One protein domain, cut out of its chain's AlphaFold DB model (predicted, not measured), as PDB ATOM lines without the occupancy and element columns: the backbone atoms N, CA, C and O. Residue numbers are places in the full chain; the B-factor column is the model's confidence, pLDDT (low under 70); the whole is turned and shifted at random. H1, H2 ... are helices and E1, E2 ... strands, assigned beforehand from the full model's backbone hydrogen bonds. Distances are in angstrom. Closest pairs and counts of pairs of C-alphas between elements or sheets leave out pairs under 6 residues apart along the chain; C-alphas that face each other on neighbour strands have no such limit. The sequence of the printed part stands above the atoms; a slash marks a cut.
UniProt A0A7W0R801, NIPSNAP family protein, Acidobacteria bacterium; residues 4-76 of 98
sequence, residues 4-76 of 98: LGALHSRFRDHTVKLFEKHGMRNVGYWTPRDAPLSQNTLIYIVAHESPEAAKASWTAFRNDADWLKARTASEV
ATOM      1  N   LEU A   4      36.370 -40.077  39.054       91.94
ATOM      2  CA  LEU A   4      35.657 -40.127  37.774       91.94
ATOM      3  C   LEU A   4      36.436 -39.421  36.652       91.94
ATOM      4  O   LEU A   4      36.464 -39.922  35.533       91.94
ATOM      5  N   GLY A   5      37.129 -38.315  36.948       92.94
ATOM      6  CA  GLY A   5      37.980 -37.630  35.968       92.94
ATOM      7  C   GLY A   5      39.131 -38.515  35.479       92.94
ATOM      8  O   GLY A   5      39.302 -38.702  34.279       92.94
ATOM      9  N   ALA A   6      39.858 -39.143  36.408       94.19
ATOM     10  CA  ALA A   6      40.928 -40.086  36.078       94.19
ATOM     11  C   ALA A   6      40.405 -41.332  35.339       94.19
ATOM     12  O   ALA A   6      41.050 -41.828  34.413       94.19
ATOM     13  N   LEU A   7      39.210 -41.817  35.700       95.12
ATOM     14  CA  LEU A   7      38.547 -42.905  34.984       95.12
ATOM     15  C   LEU A   7      38.248 -42.515  33.529       95.12
ATOM     16  O   LEU A   7      38.541 -43.298  32.626       95.12
ATOM     17  N   HIS A   8      37.734 -41.305  33.293       96.06
ATOM     18  CA  HIS A   8      37.513 -40.776  31.944       96.06
ATOM     19  C   HIS A   8      38.809 -40.681  31.139       96.06
ATOM     20  O   HIS A   8      38.817 -41.095  29.980       96.06
ATOM     21  N   SER A   9      39.906 -40.196  31.731       96.31
ATOM     22  CA  SER A   9      41.210 -40.152  31.050       96.31
ATOM     23  C   SER A   9      41.680 -41.548  30.646       96.31
ATOM     24  O   SER A   9      42.012 -41.773  29.486       96.31
ATOM     25  N   ARG A  10      41.588 -42.540  31.545       96.44
ATOM     26  CA  ARG A  10      41.935 -43.931  31.210       96.44
ATOM     27  C   ARG A  10      41.125 -44.466  30.031       96.44
ATOM     28  O   ARG A  10      41.680 -45.151  29.170       96.44
ATOM     29  N   PHE A  11      39.826 -44.165  29.991       97.62
ATOM     30  CA  PHE A  11      38.982 -44.594  28.882       97.62
ATOM     31  C   PHE A  11      39.390 -43.935  27.565       97.62
ATOM     32  O   PHE A  11      39.592 -44.636  26.573       97.62
ATOM     33  N   ARG A  12      39.559 -42.611  27.582       97.50
ATOM     34  CA  ARG A  12      39.921 -41.796  26.417       97.50
ATOM     35  C   ARG A  12      41.276 -42.181  25.829       97.50
ATOM     36  O   ARG A  12      41.398 -42.313  24.613       97.50
ATOM     37  N   ASP A  13      42.267 -42.376  26.688       97.62
ATOM     38  CA  ASP A  13      43.659 -42.503  26.266       97.62
ATOM     39  C   ASP A  13      44.039 -43.961  25.971       97.62
ATOM     40  O   ASP A  13      44.961 -44.220  25.191       97.62
ATOM     41  N   HIS A  14      43.307 -44.923  26.551       97.62
ATOM     42  CA  HIS A  14      43.656 -46.342  26.483       97.62
ATOM     43  C   HIS A  14      42.466 -47.254  26.169       97.62
ATOM     44  O   HIS A  14      42.484 -47.957  25.157       97.62
ATOM     45  N   THR A  15      41.442 -47.285  27.028       97.56
ATOM     46  CA  THR A  15      40.446 -48.373  27.023       97.56
ATOM     47  C   THR A  15      39.672 -48.475  25.712       97.56
ATOM     48  O   THR A  15      39.509 -49.582  25.216       97.56
ATOM     49  N   VAL A  16      39.255 -47.354  25.117       98.44
ATOM     50  CA  VAL A  16      38.456 -47.350  23.874       98.44
ATOM     51  C   VAL A  16      39.195 -48.035  22.716       98.44
ATOM     52  O   VAL A  16      38.613 -48.867  22.023       98.44
ATOM     53  N   LYS A  17      40.494 -47.750  22.551       98.31
ATOM     54  CA  LYS A  17      41.336 -48.374  21.512       98.31
ATOM     55  C   LYS A  17      41.623 -49.841  21.813       98.31
ATOM     56  O   LYS A  17      41.689 -50.664  20.907       98.31
ATOM     57  N   LEU A  18      41.801 -50.180  23.091       98.50
ATOM     58  CA  LEU A  18      42.004 -51.566  23.510       98.50
ATOM     59  C   LEU A  18      40.737 -52.401  23.316       98.50
ATOM     60  O   LEU A  18      40.828 -53.565  22.944       98.50
ATOM     61  N   PHE A  19      39.554 -51.818  23.497       98.56
ATOM     62  CA  PHE A  19      38.302 -52.487  23.163       98.56
ATOM     63  C   PHE A  19      38.254 -52.878  21.685       98.56
ATOM     64  O   PHE A  19      38.044 -54.052  21.376       98.56
ATOM     65  N   GLU A  20      38.575 -51.942  20.791       98.19
ATOM     66  CA  GLU A  20      38.646 -52.198  19.346       98.19
ATOM     67  C   GLU A  20      39.703 -53.253  18.999       98.19
ATOM     68  O   GLU A  20      39.417 -54.177  18.239       98.19
ATOM     69  N   LYS A  21      40.892 -53.184  19.621       98.19
ATOM     70  CA  LYS A  21      41.971 -54.183  19.475       98.19
ATOM     71  C   LYS A  21      41.491 -55.612  19.753       98.19
ATOM     72  O   LYS A  21      41.988 -56.549  19.136       98.19
ATOM     73  N   HIS A  22      40.539 -55.788  20.669       98.25
ATOM     74  CA  HIS A  22      39.993 -57.097  21.040       98.25
ATOM     75  C   HIS A  22      38.630 -57.402  20.406       98.25
ATOM     76  O   HIS A  22      37.928 -58.289  20.887       98.25
ATOM     77  N   GLY A  23      38.246 -56.692  19.340       96.81
ATOM     78  CA  GLY A  23      37.019 -56.973  18.589       96.81
ATOM     79  C   GLY A  23      35.734 -56.513  19.280       96.81
ATOM     80  O   GLY A  23      34.647 -56.954  18.917       96.81
ATOM     81  N   MET A  24      35.830 -55.636  20.281       98.38
ATOM     82  CA  MET A  24      34.662 -55.006  20.897       98.38
ATOM     83  C   MET A  24      34.347 -53.710  20.160       98.38
ATOM     84  O   MET A  24      35.196 -52.822  20.054       98.38
ATOM     85  N   ARG A  25      33.114 -53.574  19.669       97.88
ATOM     86  CA  ARG A  25      32.684 -52.362  18.968       97.88
ATOM     87  C   ARG A  25      32.148 -51.340  19.962       97.88
ATOM     88  O   ARG A  25      31.170 -51.600  20.657       97.88
ATOM     89  N   ASN A  26      32.746 -50.157  19.987       98.00
ATOM     90  CA  ASN A  26      32.278 -49.036  20.798       98.00
ATOM     91  C   ASN A  26      30.896 -48.547  20.325       98.00
ATOM     92  O   ASN A  26      30.733 -48.229  19.148       98.00
ATOM     93  N   VAL A  27      29.908 -48.477  21.229       97.31
ATOM     94  CA  VAL A  27      28.557 -47.952  20.928       97.31
ATOM     95  C   VAL A  27      28.359 -46.569  21.539       97.31
ATOM     96  O   VAL A  27      27.913 -45.652  20.855       97.31
ATOM     97  N   GLY A  28      28.712 -46.388  22.813       97.44
ATOM     98  CA  GLY A  28      28.611 -45.083  23.455       97.44
ATOM     99  C   GLY A  28      29.035 -45.074  24.917       97.44
ATOM    100  O   GLY A  28      29.212 -46.124  25.538       97.44
ATOM    101  N   TYR A  29      29.214 -43.858  25.435       98.38
ATOM    102  CA  TYR A  29      29.780 -43.560  26.747       98.38
ATOM    103  C   TYR A  29      29.080 -42.345  27.354       98.38
ATOM    104  O   TYR A  29      28.949 -41.313  26.695       98.38
ATOM    105  N   TRP A  30      28.669 -42.442  28.616       98.19
ATOM    106  CA  TRP A  30      27.903 -41.408  29.307       98.19
ATOM    107  C   TRP A  30      28.311 -41.287  30.774       98.19
ATOM    108  O   TRP A  30      28.634 -42.273  31.437       98.19
ATOM    109  N   THR A  31      28.205 -40.076  31.310       96.81
ATOM    110  CA  THR A  31      28.085 -39.845  32.754       96.81
ATOM    111  C   THR A  31      26.647 -39.414  33.033       96.81
ATOM    112  O   THR A  31      26.126 -38.581  32.284       96.81
ATOM    113  N   PRO A  32      25.981 -39.969  34.063       96.94
ATOM    114  CA  PRO A  32      24.648 -39.522  34.452       96.94
ATOM    115  C   PRO A  32      24.625 -38.018  34.722       96.94
ATOM    116  O   PRO A  32      25.609 -37.447  35.186       96.94
ATOM    117  N   ARG A  33      23.499 -37.363  34.440       97.00
ATOM    118  CA  ARG A  33      23.353 -35.929  34.717       97.00
ATOM    119  C   ARG A  33      23.041 -35.661  36.187       97.00
ATOM    120  O   ARG A  33      23.566 -34.709  36.759       97.00
ATOM    121  N   ASP A  34      22.237 -36.523  36.796       96.94
ATOM    122  CA  ASP A  34      21.655 -36.274  38.111       96.94
ATOM    123  C   ASP A  34      22.476 -36.898  39.246       96.94
ATOM    124  O   ASP A  34      23.064 -37.979  39.119       96.94
ATOM    125  N   ALA A  35      22.522 -36.193  40.375       94.94
ATOM    126  CA  ALA A  35      23.190 -36.655  41.585       94.94
ATOM    127  C   ALA A  35      22.376 -37.773  42.280       94.94
ATOM    128  O   ALA A  35      21.148 -37.773  42.204       94.94
ATOM    129  N   PRO A  36      23.036 -38.718  42.979       92.81
ATOM    130  CA  PRO A  36      24.481 -38.767  43.227       92.81
ATOM    131  C   PRO A  36      25.295 -39.421  42.096       92.81
ATOM    132  O   PRO A  36      26.520 -39.331  42.090       92.81
ATOM    133  N   LEU A  37      24.644 -40.070  41.124       92.94
ATOM    134  CA  LEU A  37      25.331 -40.887  40.115       92.94
ATOM    135  C   LEU A  37      26.254 -40.071  39.200       92.94
ATOM    136  O   LEU A  37      27.308 -40.560  38.789       92.94
ATOM    137  N   SER A  38      25.904 -38.813  38.925       93.81
ATOM    138  CA  SER A  38      26.724 -37.897  38.121       93.81
ATOM    139  C   SER A  38      28.140 -37.684  38.658       93.81
ATOM    140  O   SER A  38      29.042 -37.319  37.906       93.81
ATOM    141  N   GLN A  39      28.368 -37.947  39.945       91.50
ATOM    142  CA  GLN A  39      29.646 -37.695  40.607       91.50
ATOM    143  C   GLN A  39      30.621 -38.876  40.513       91.50
ATOM    144  O   GLN A  39      31.824 -38.705  40.731       91.50
ATOM    145  N   ASN A  40      30.131 -40.087  40.233       92.62
ATOM    146  CA  ASN A  40      30.928 -41.305  40.396       92.62
ATOM    147  C   ASN A  40      30.649 -42.416  39.373       92.62
ATOM    148  O   ASN A  40      31.254 -43.483  39.486       92.62
ATOM    149  N   THR A  41      29.773 -42.191  38.392       94.75
ATOM    150  CA  THR A  41      29.322 -43.246  37.477       94.75
ATOM    151  C   THR A  41      29.724 -42.960  36.028       94.75
ATOM    152  O   THR A  41      29.495 -41.877  35.486       94.75
ATOM    153  N   LEU A  42      30.297 -43.979  35.386       96.69
ATOM    154  CA  LEU A  42      30.488 -44.072  33.940       96.69
ATOM    155  C   LEU A  42      29.606 -45.215  33.429       96.69
ATOM    156  O   LEU A  42      29.730 -46.343  33.904       96.69
ATOM    157  N   ILE A  43      28.744 -44.922  32.459       97.88
ATOM    158  CA  ILE A  43      27.915 -45.898  31.749       97.88
ATOM    159  C   ILE A  43      28.475 -46.026  30.339       97.88
ATOM    160  O   ILE A  43      28.749 -45.017  29.692       97.88
ATOM    161  N   TYR A  44      28.640 -47.247  29.849       97.88
ATOM    162  CA  TYR A  44      29.075 -47.477  28.480       97.88
ATOM    163  C   TYR A  44      28.441 -48.734  27.903       97.88
ATOM    164  O   TYR A  44      28.052 -49.640  28.639       97.88
ATOM    165  N   ILE A  45      28.347 -48.767  26.576       97.81
ATOM    166  CA  ILE A  45      27.882 -49.924  25.814       97.81
ATOM    167  C   ILE A  45      28.948 -50.265  24.776       97.81
ATOM    168  O   ILE A  45      29.437 -49.396  24.046       97.81
ATOM    169  N   VAL A  46      29.278 -51.551  24.706       97.81
ATOM    170  CA  VAL A  46      30.036 -52.159  23.614       97.81
ATOM    171  C   VAL A  46      29.203 -53.276  23.002       97.81
ATOM    172  O   VAL A  46      28.424 -53.927  23.697       97.81
ATOM    173  N   ALA A  47      29.352 -53.479  21.700       97.25
ATOM    174  CA  ALA A  47      28.711 -54.563  20.978       97.25
ATOM    175  C   ALA A  47      29.723 -55.673  20.684       97.25
ATOM    176  O   ALA A  47      30.894 -55.412  20.391       97.25
ATOM    177  N   HIS A  48      29.232 -56.905  20.735       96.56
ATOM    178  CA  HIS A  48      29.965 -58.120  20.406       96.56
ATOM    179  C   HIS A  48      29.201 -58.874  19.318       96.56
ATOM    180  O   HIS A  48      27.980 -58.761  19.241       96.56
ATOM    181  N   GLU A  49      29.906 -59.648  18.495       93.94
ATOM    182  CA  GLU A  49      29.282 -60.443  17.427       93.94
ATOM    183  C   GLU A  49      28.427 -61.597  17.970       93.94
ATOM    184  O   GLU A  49      27.420 -61.961  17.372       93.94
ATOM    185  N   SER A  50      28.822 -62.166  19.110       95.38
ATOM    186  CA  SER A  50      28.099 -63.232  19.803       95.38
ATOM    187  C   SER A  50      28.459 -63.261  21.298       95.38
ATOM    188  O   SER A  50      29.452 -62.639  21.709       95.38
ATOM    189  N   PRO A  51      27.715 -64.006  22.137       94.50
ATOM    190  CA  PRO A  51      28.083 -64.238  23.536       94.50
ATOM    191  C   PRO A  51      29.473 -64.880  23.709       94.50
ATOM    192  O   PRO A  51      30.224 -64.534  24.627       94.50
ATOM    193  N   GLU A  52      29.856 -65.790  22.814       96.62
ATOM    194  CA  GLU A  52      31.169 -66.444  22.809       96.62
ATOM    195  C   GLU A  52      32.272 -65.442  22.466       96.62
ATOM    196  O   GLU A  52      33.291 -65.387  23.164       96.62
ATOM    197  N   ALA A  53      32.043 -64.606  21.445       97.00
ATOM    198  CA  ALA A  53      32.951 -63.526  21.075       97.00
ATOM    199  C   ALA A  53      33.127 -62.534  22.232       97.00
ATOM    200  O   ALA A  53      34.252 -62.130  22.521       97.00
ATOM    201  N   ALA A  54      32.051 -62.219  22.964       96.94
ATOM    202  CA  ALA A  54      32.119 -61.370  24.149       96.94
ATOM    203  C   ALA A  54      33.007 -61.967  25.245       96.94
ATOM    204  O   ALA A  54      33.901 -61.303  25.778       96.94
ATOM    205  N   LYS A  55      32.815 -63.248  25.575       96.75
ATOM    206  CA  LYS A  55      33.650 -63.929  26.573       96.75
ATOM    207  C   LYS A  55      35.125 -63.941  26.161       96.75
ATOM    208  O   LYS A  55      35.996 -63.709  27.010       96.75
ATOM    209  N   ALA A  56      35.402 -64.199  24.884       97.88
ATOM    210  CA  ALA A  56      36.753 -64.210  24.337       97.88
ATOM    211  C   ALA A  56      37.396 -62.815  24.396       97.88
ATOM    212  O   ALA A  56      38.479 -62.673  24.970       97.88
ATOM    213  N   SER A  57      36.708 -61.777  23.909       97.75
ATOM    214  CA  SER A  57      37.220 -60.404  23.876       97.75
ATOM    215  C   SER A  57      37.489 -59.858  25.276       97.75
ATOM    216  O   SER A  57      38.554 -59.297  25.526       97.75
ATOM    217  N   TRP A  58      36.579 -60.082  26.231       97.56
ATOM    218  CA  TRP A  58      36.772 -59.644  27.617       97.56
ATOM    219  C   TRP A  58      37.920 -60.366  28.313       97.56
ATOM    220  O   TRP A  58      38.574 -59.789  29.183       97.56
ATOM    221  N   THR A  59      38.142 -61.640  27.986       97.88
ATOM    222  CA  THR A  59      39.269 -62.407  28.525       97.88
ATOM    223  C   THR A  59      40.584 -61.904  27.942       97.88
ATOM    224  O   THR A  59      41.512 -61.638  28.702       97.88
ATOM    225  N   ALA A  60      40.643 -61.701  26.624       98.25
ATOM    226  CA  ALA A  60      41.813 -61.153  25.948       98.25
ATOM    227  C   ALA A  60      42.160 -59.749  26.468       98.25
ATOM    228  O   ALA A  60      43.285 -59.530  26.901       98.25
ATOM    229  N   PHE A  61      41.175 -58.849  26.545       98.19
ATOM    230  CA  PHE A  61      41.354 -57.491  27.063       98.19
ATOM    231  C   PHE A  61      41.908 -57.463  28.487       98.19
ATOM    232  O   PHE A  61      42.856 -56.736  28.772       98.19
ATOM    233  N   ARG A  62      41.358 -58.277  29.397       96.44
ATOM    234  CA  ARG A  62      41.829 -58.313  30.792       96.44
ATOM    235  C   ARG A  62      43.271 -58.803  30.931       96.44
ATOM    236  O   ARG A  62      43.913 -58.436  31.911       96.44
ATOM    237  N   ASN A  63      43.751 -59.594  29.975       97.75
ATOM    238  CA  ASN A  63      45.110 -60.129  29.946       97.75
ATOM    239  C   ASN A  63      46.066 -59.304  29.070       97.75
ATOM    240  O   ASN A  63      47.245 -59.642  28.978       97.75
ATOM    241  N   ASP A  64      45.586 -58.244  28.419       98.25
ATOM    242  CA  ASP A  64      46.407 -57.430  27.535       98.25
ATOM    243  C   ASP A  64      47.445 -56.625  28.329       98.25
ATOM    244  O   ASP A  64      47.127 -55.957  29.318       98.25
ATOM    245  N   ALA A  65      48.707 -56.687  27.902       98.19
ATOM    246  CA  ALA A  65      49.807 -56.033  28.603       98.19
ATOM    247  C   ALA A  65      49.662 -54.500  28.629       98.19
ATOM    248  O   ALA A  65      49.987 -53.874  29.641       98.19
ATOM    249  N   ASP A  66      49.128 -53.898  27.562       97.81
ATOM    250  CA  ASP A  66      48.888 -52.457  27.495       97.81
ATOM    251  C   ASP A  66      47.751 -52.065  28.444       97.81
ATOM    252  O   ASP A  66      47.847 -51.050  29.138       97.81
ATOM    253  N   TRP A  67      46.708 -52.901  28.548       97.81
ATOM    254  CA  TRP A  67      45.649 -52.711  29.540       97.81
ATOM    255  C   TRP A  67      46.185 -52.808  30.969       97.81
ATOM    256  O   TRP A  67      45.921 -51.921  31.780       97.81
ATOM    257  N   LEU A  68      46.951 -53.852  31.289       97.25
ATOM    258  CA  LEU A  68      47.522 -54.042  32.624       97.25
ATOM    259  C   LEU A  68      48.430 -52.869  33.013       97.25
ATOM    260  O   LEU A  68      48.343 -52.368  34.142       97.25
ATOM    261  N   LYS A  69      49.240 -52.374  32.070       97.06
ATOM    262  CA  LYS A  69      50.091 -51.192  32.255       97.06
ATOM    263  C   LYS A  69      49.264 -49.929  32.483       97.06
ATOM    264  O   LYS A  69      49.494 -49.232  33.469       97.06
ATOM    265  N   ALA A  70      48.285 -49.654  31.618       96.25
ATOM    266  CA  ALA A  70      47.413 -48.485  31.735       96.25
ATOM    267  C   ALA A  70      46.619 -48.505  33.045       96.25
ATOM    268  O   ALA A  70      46.553 -47.501  33.752       96.25
ATOM    269  N   ARG A  71      46.068 -49.666  33.417       94.38
ATOM    270  CA  ARG A  71      45.362 -49.857  34.682       94.38
ATOM    271  C   ARG A  71      46.273 -49.546  35.863       94.38
ATOM    272  O   ARG A  71      45.890 -48.733  36.698       94.38
ATOM    273  N   THR A  72      47.457 -50.152  35.914       94.56
ATOM    274  CA  THR A  72      48.412 -49.960  37.015       94.56
ATOM    275  C   THR A  72      48.815 -48.495  37.148       94.56
ATOM    276  O   THR A  72      48.714 -47.938  38.236       94.56
ATOM    277  N   ALA A  73      49.183 -47.848  36.040       94.00
ATOM    278  CA  ALA A  73      49.562 -46.437  36.030       94.00
ATOM    279  C   ALA A  73      48.408 -45.511  36.452       94.00
ATOM    280  O   ALA A  73      48.624 -44.531  37.153       94.00
ATOM    281  N   SER A  74      47.173 -45.837  36.062       92.19
ATOM    282  CA  SER A  74      45.988 -45.042  36.408       92.19
ATOM    283  C   SER A  74      45.494 -45.234  37.848       92.19
ATOM    284  O   SER A  74      44.752 -44.398  38.353       92.19
ATOM    285  N   GLU A  75      45.852 -46.345  38.499       92.94
ATOM    286  CA  GLU A  75      45.372 -46.726  39.838       92.94
ATOM    287  C   GLU A  75      46.440 -46.519  40.928       92.94
ATOM    288  O   GLU A  75      46.292 -47.052  42.029       92.94
ATOM    289  N   VAL A  76      47.496 -45.737  40.651       89.31
ATOM    290  CA  VAL A  76      48.552 -45.394  41.628       89.31
ATOM    291  C   VAL A  76      47.987 -44.710  42.876       89.31
ATOM    292  O   VAL A  76      48.359 -45.064  43.990       89.31
TER     293      VAL A  76
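AT A GLANCE: This is residues 4 to 76 of the 98 residues of the protein "NIPSNAP family protein" of Acidobacteria bacterium (UniProt A0A7W0R801). Hairpin E1-E2, H1 and H3 lie as three rungs in a flat row, with H2 across one end. The printed part has 73 residues, class mixed, in order H1, E1, E2, H2, H3. It is only just compact, close to loose: radius of gyration of the C-alphas 13.2 A, spans 36 by 28 by 15 A.

IN THESE COORDINATES: From C-alpha 4 at (35.657, -40.127, 37.774), H1, residues 4 to 21, runs 23.9 A. Find E1, 25 to 30, E2, 43 to 47, H2, 51 to 63, and H3, 65 to 74, ending at (45.988, -45.042, 36.408).

HOW THE PARTS SIT: H1 touches H3 at a shallow tilt of 5 degrees, opposite ways, closest at C-alphas 10 and 74, 6.7 A. Across antiparallel hairpin E1-E2, N 25 and O 47 are within hydrogen-bond range, 3.0 A. H2 is close but not clearly touching H1, C-alphas 61 and 18 closest, 6.9 A. Every O i to N i+4 pair is within range in H2 and H3, 12 of 14 in H1.

THE WHOLE: Link E1 to E2 is long, and no printed residue is under pLDDT 70.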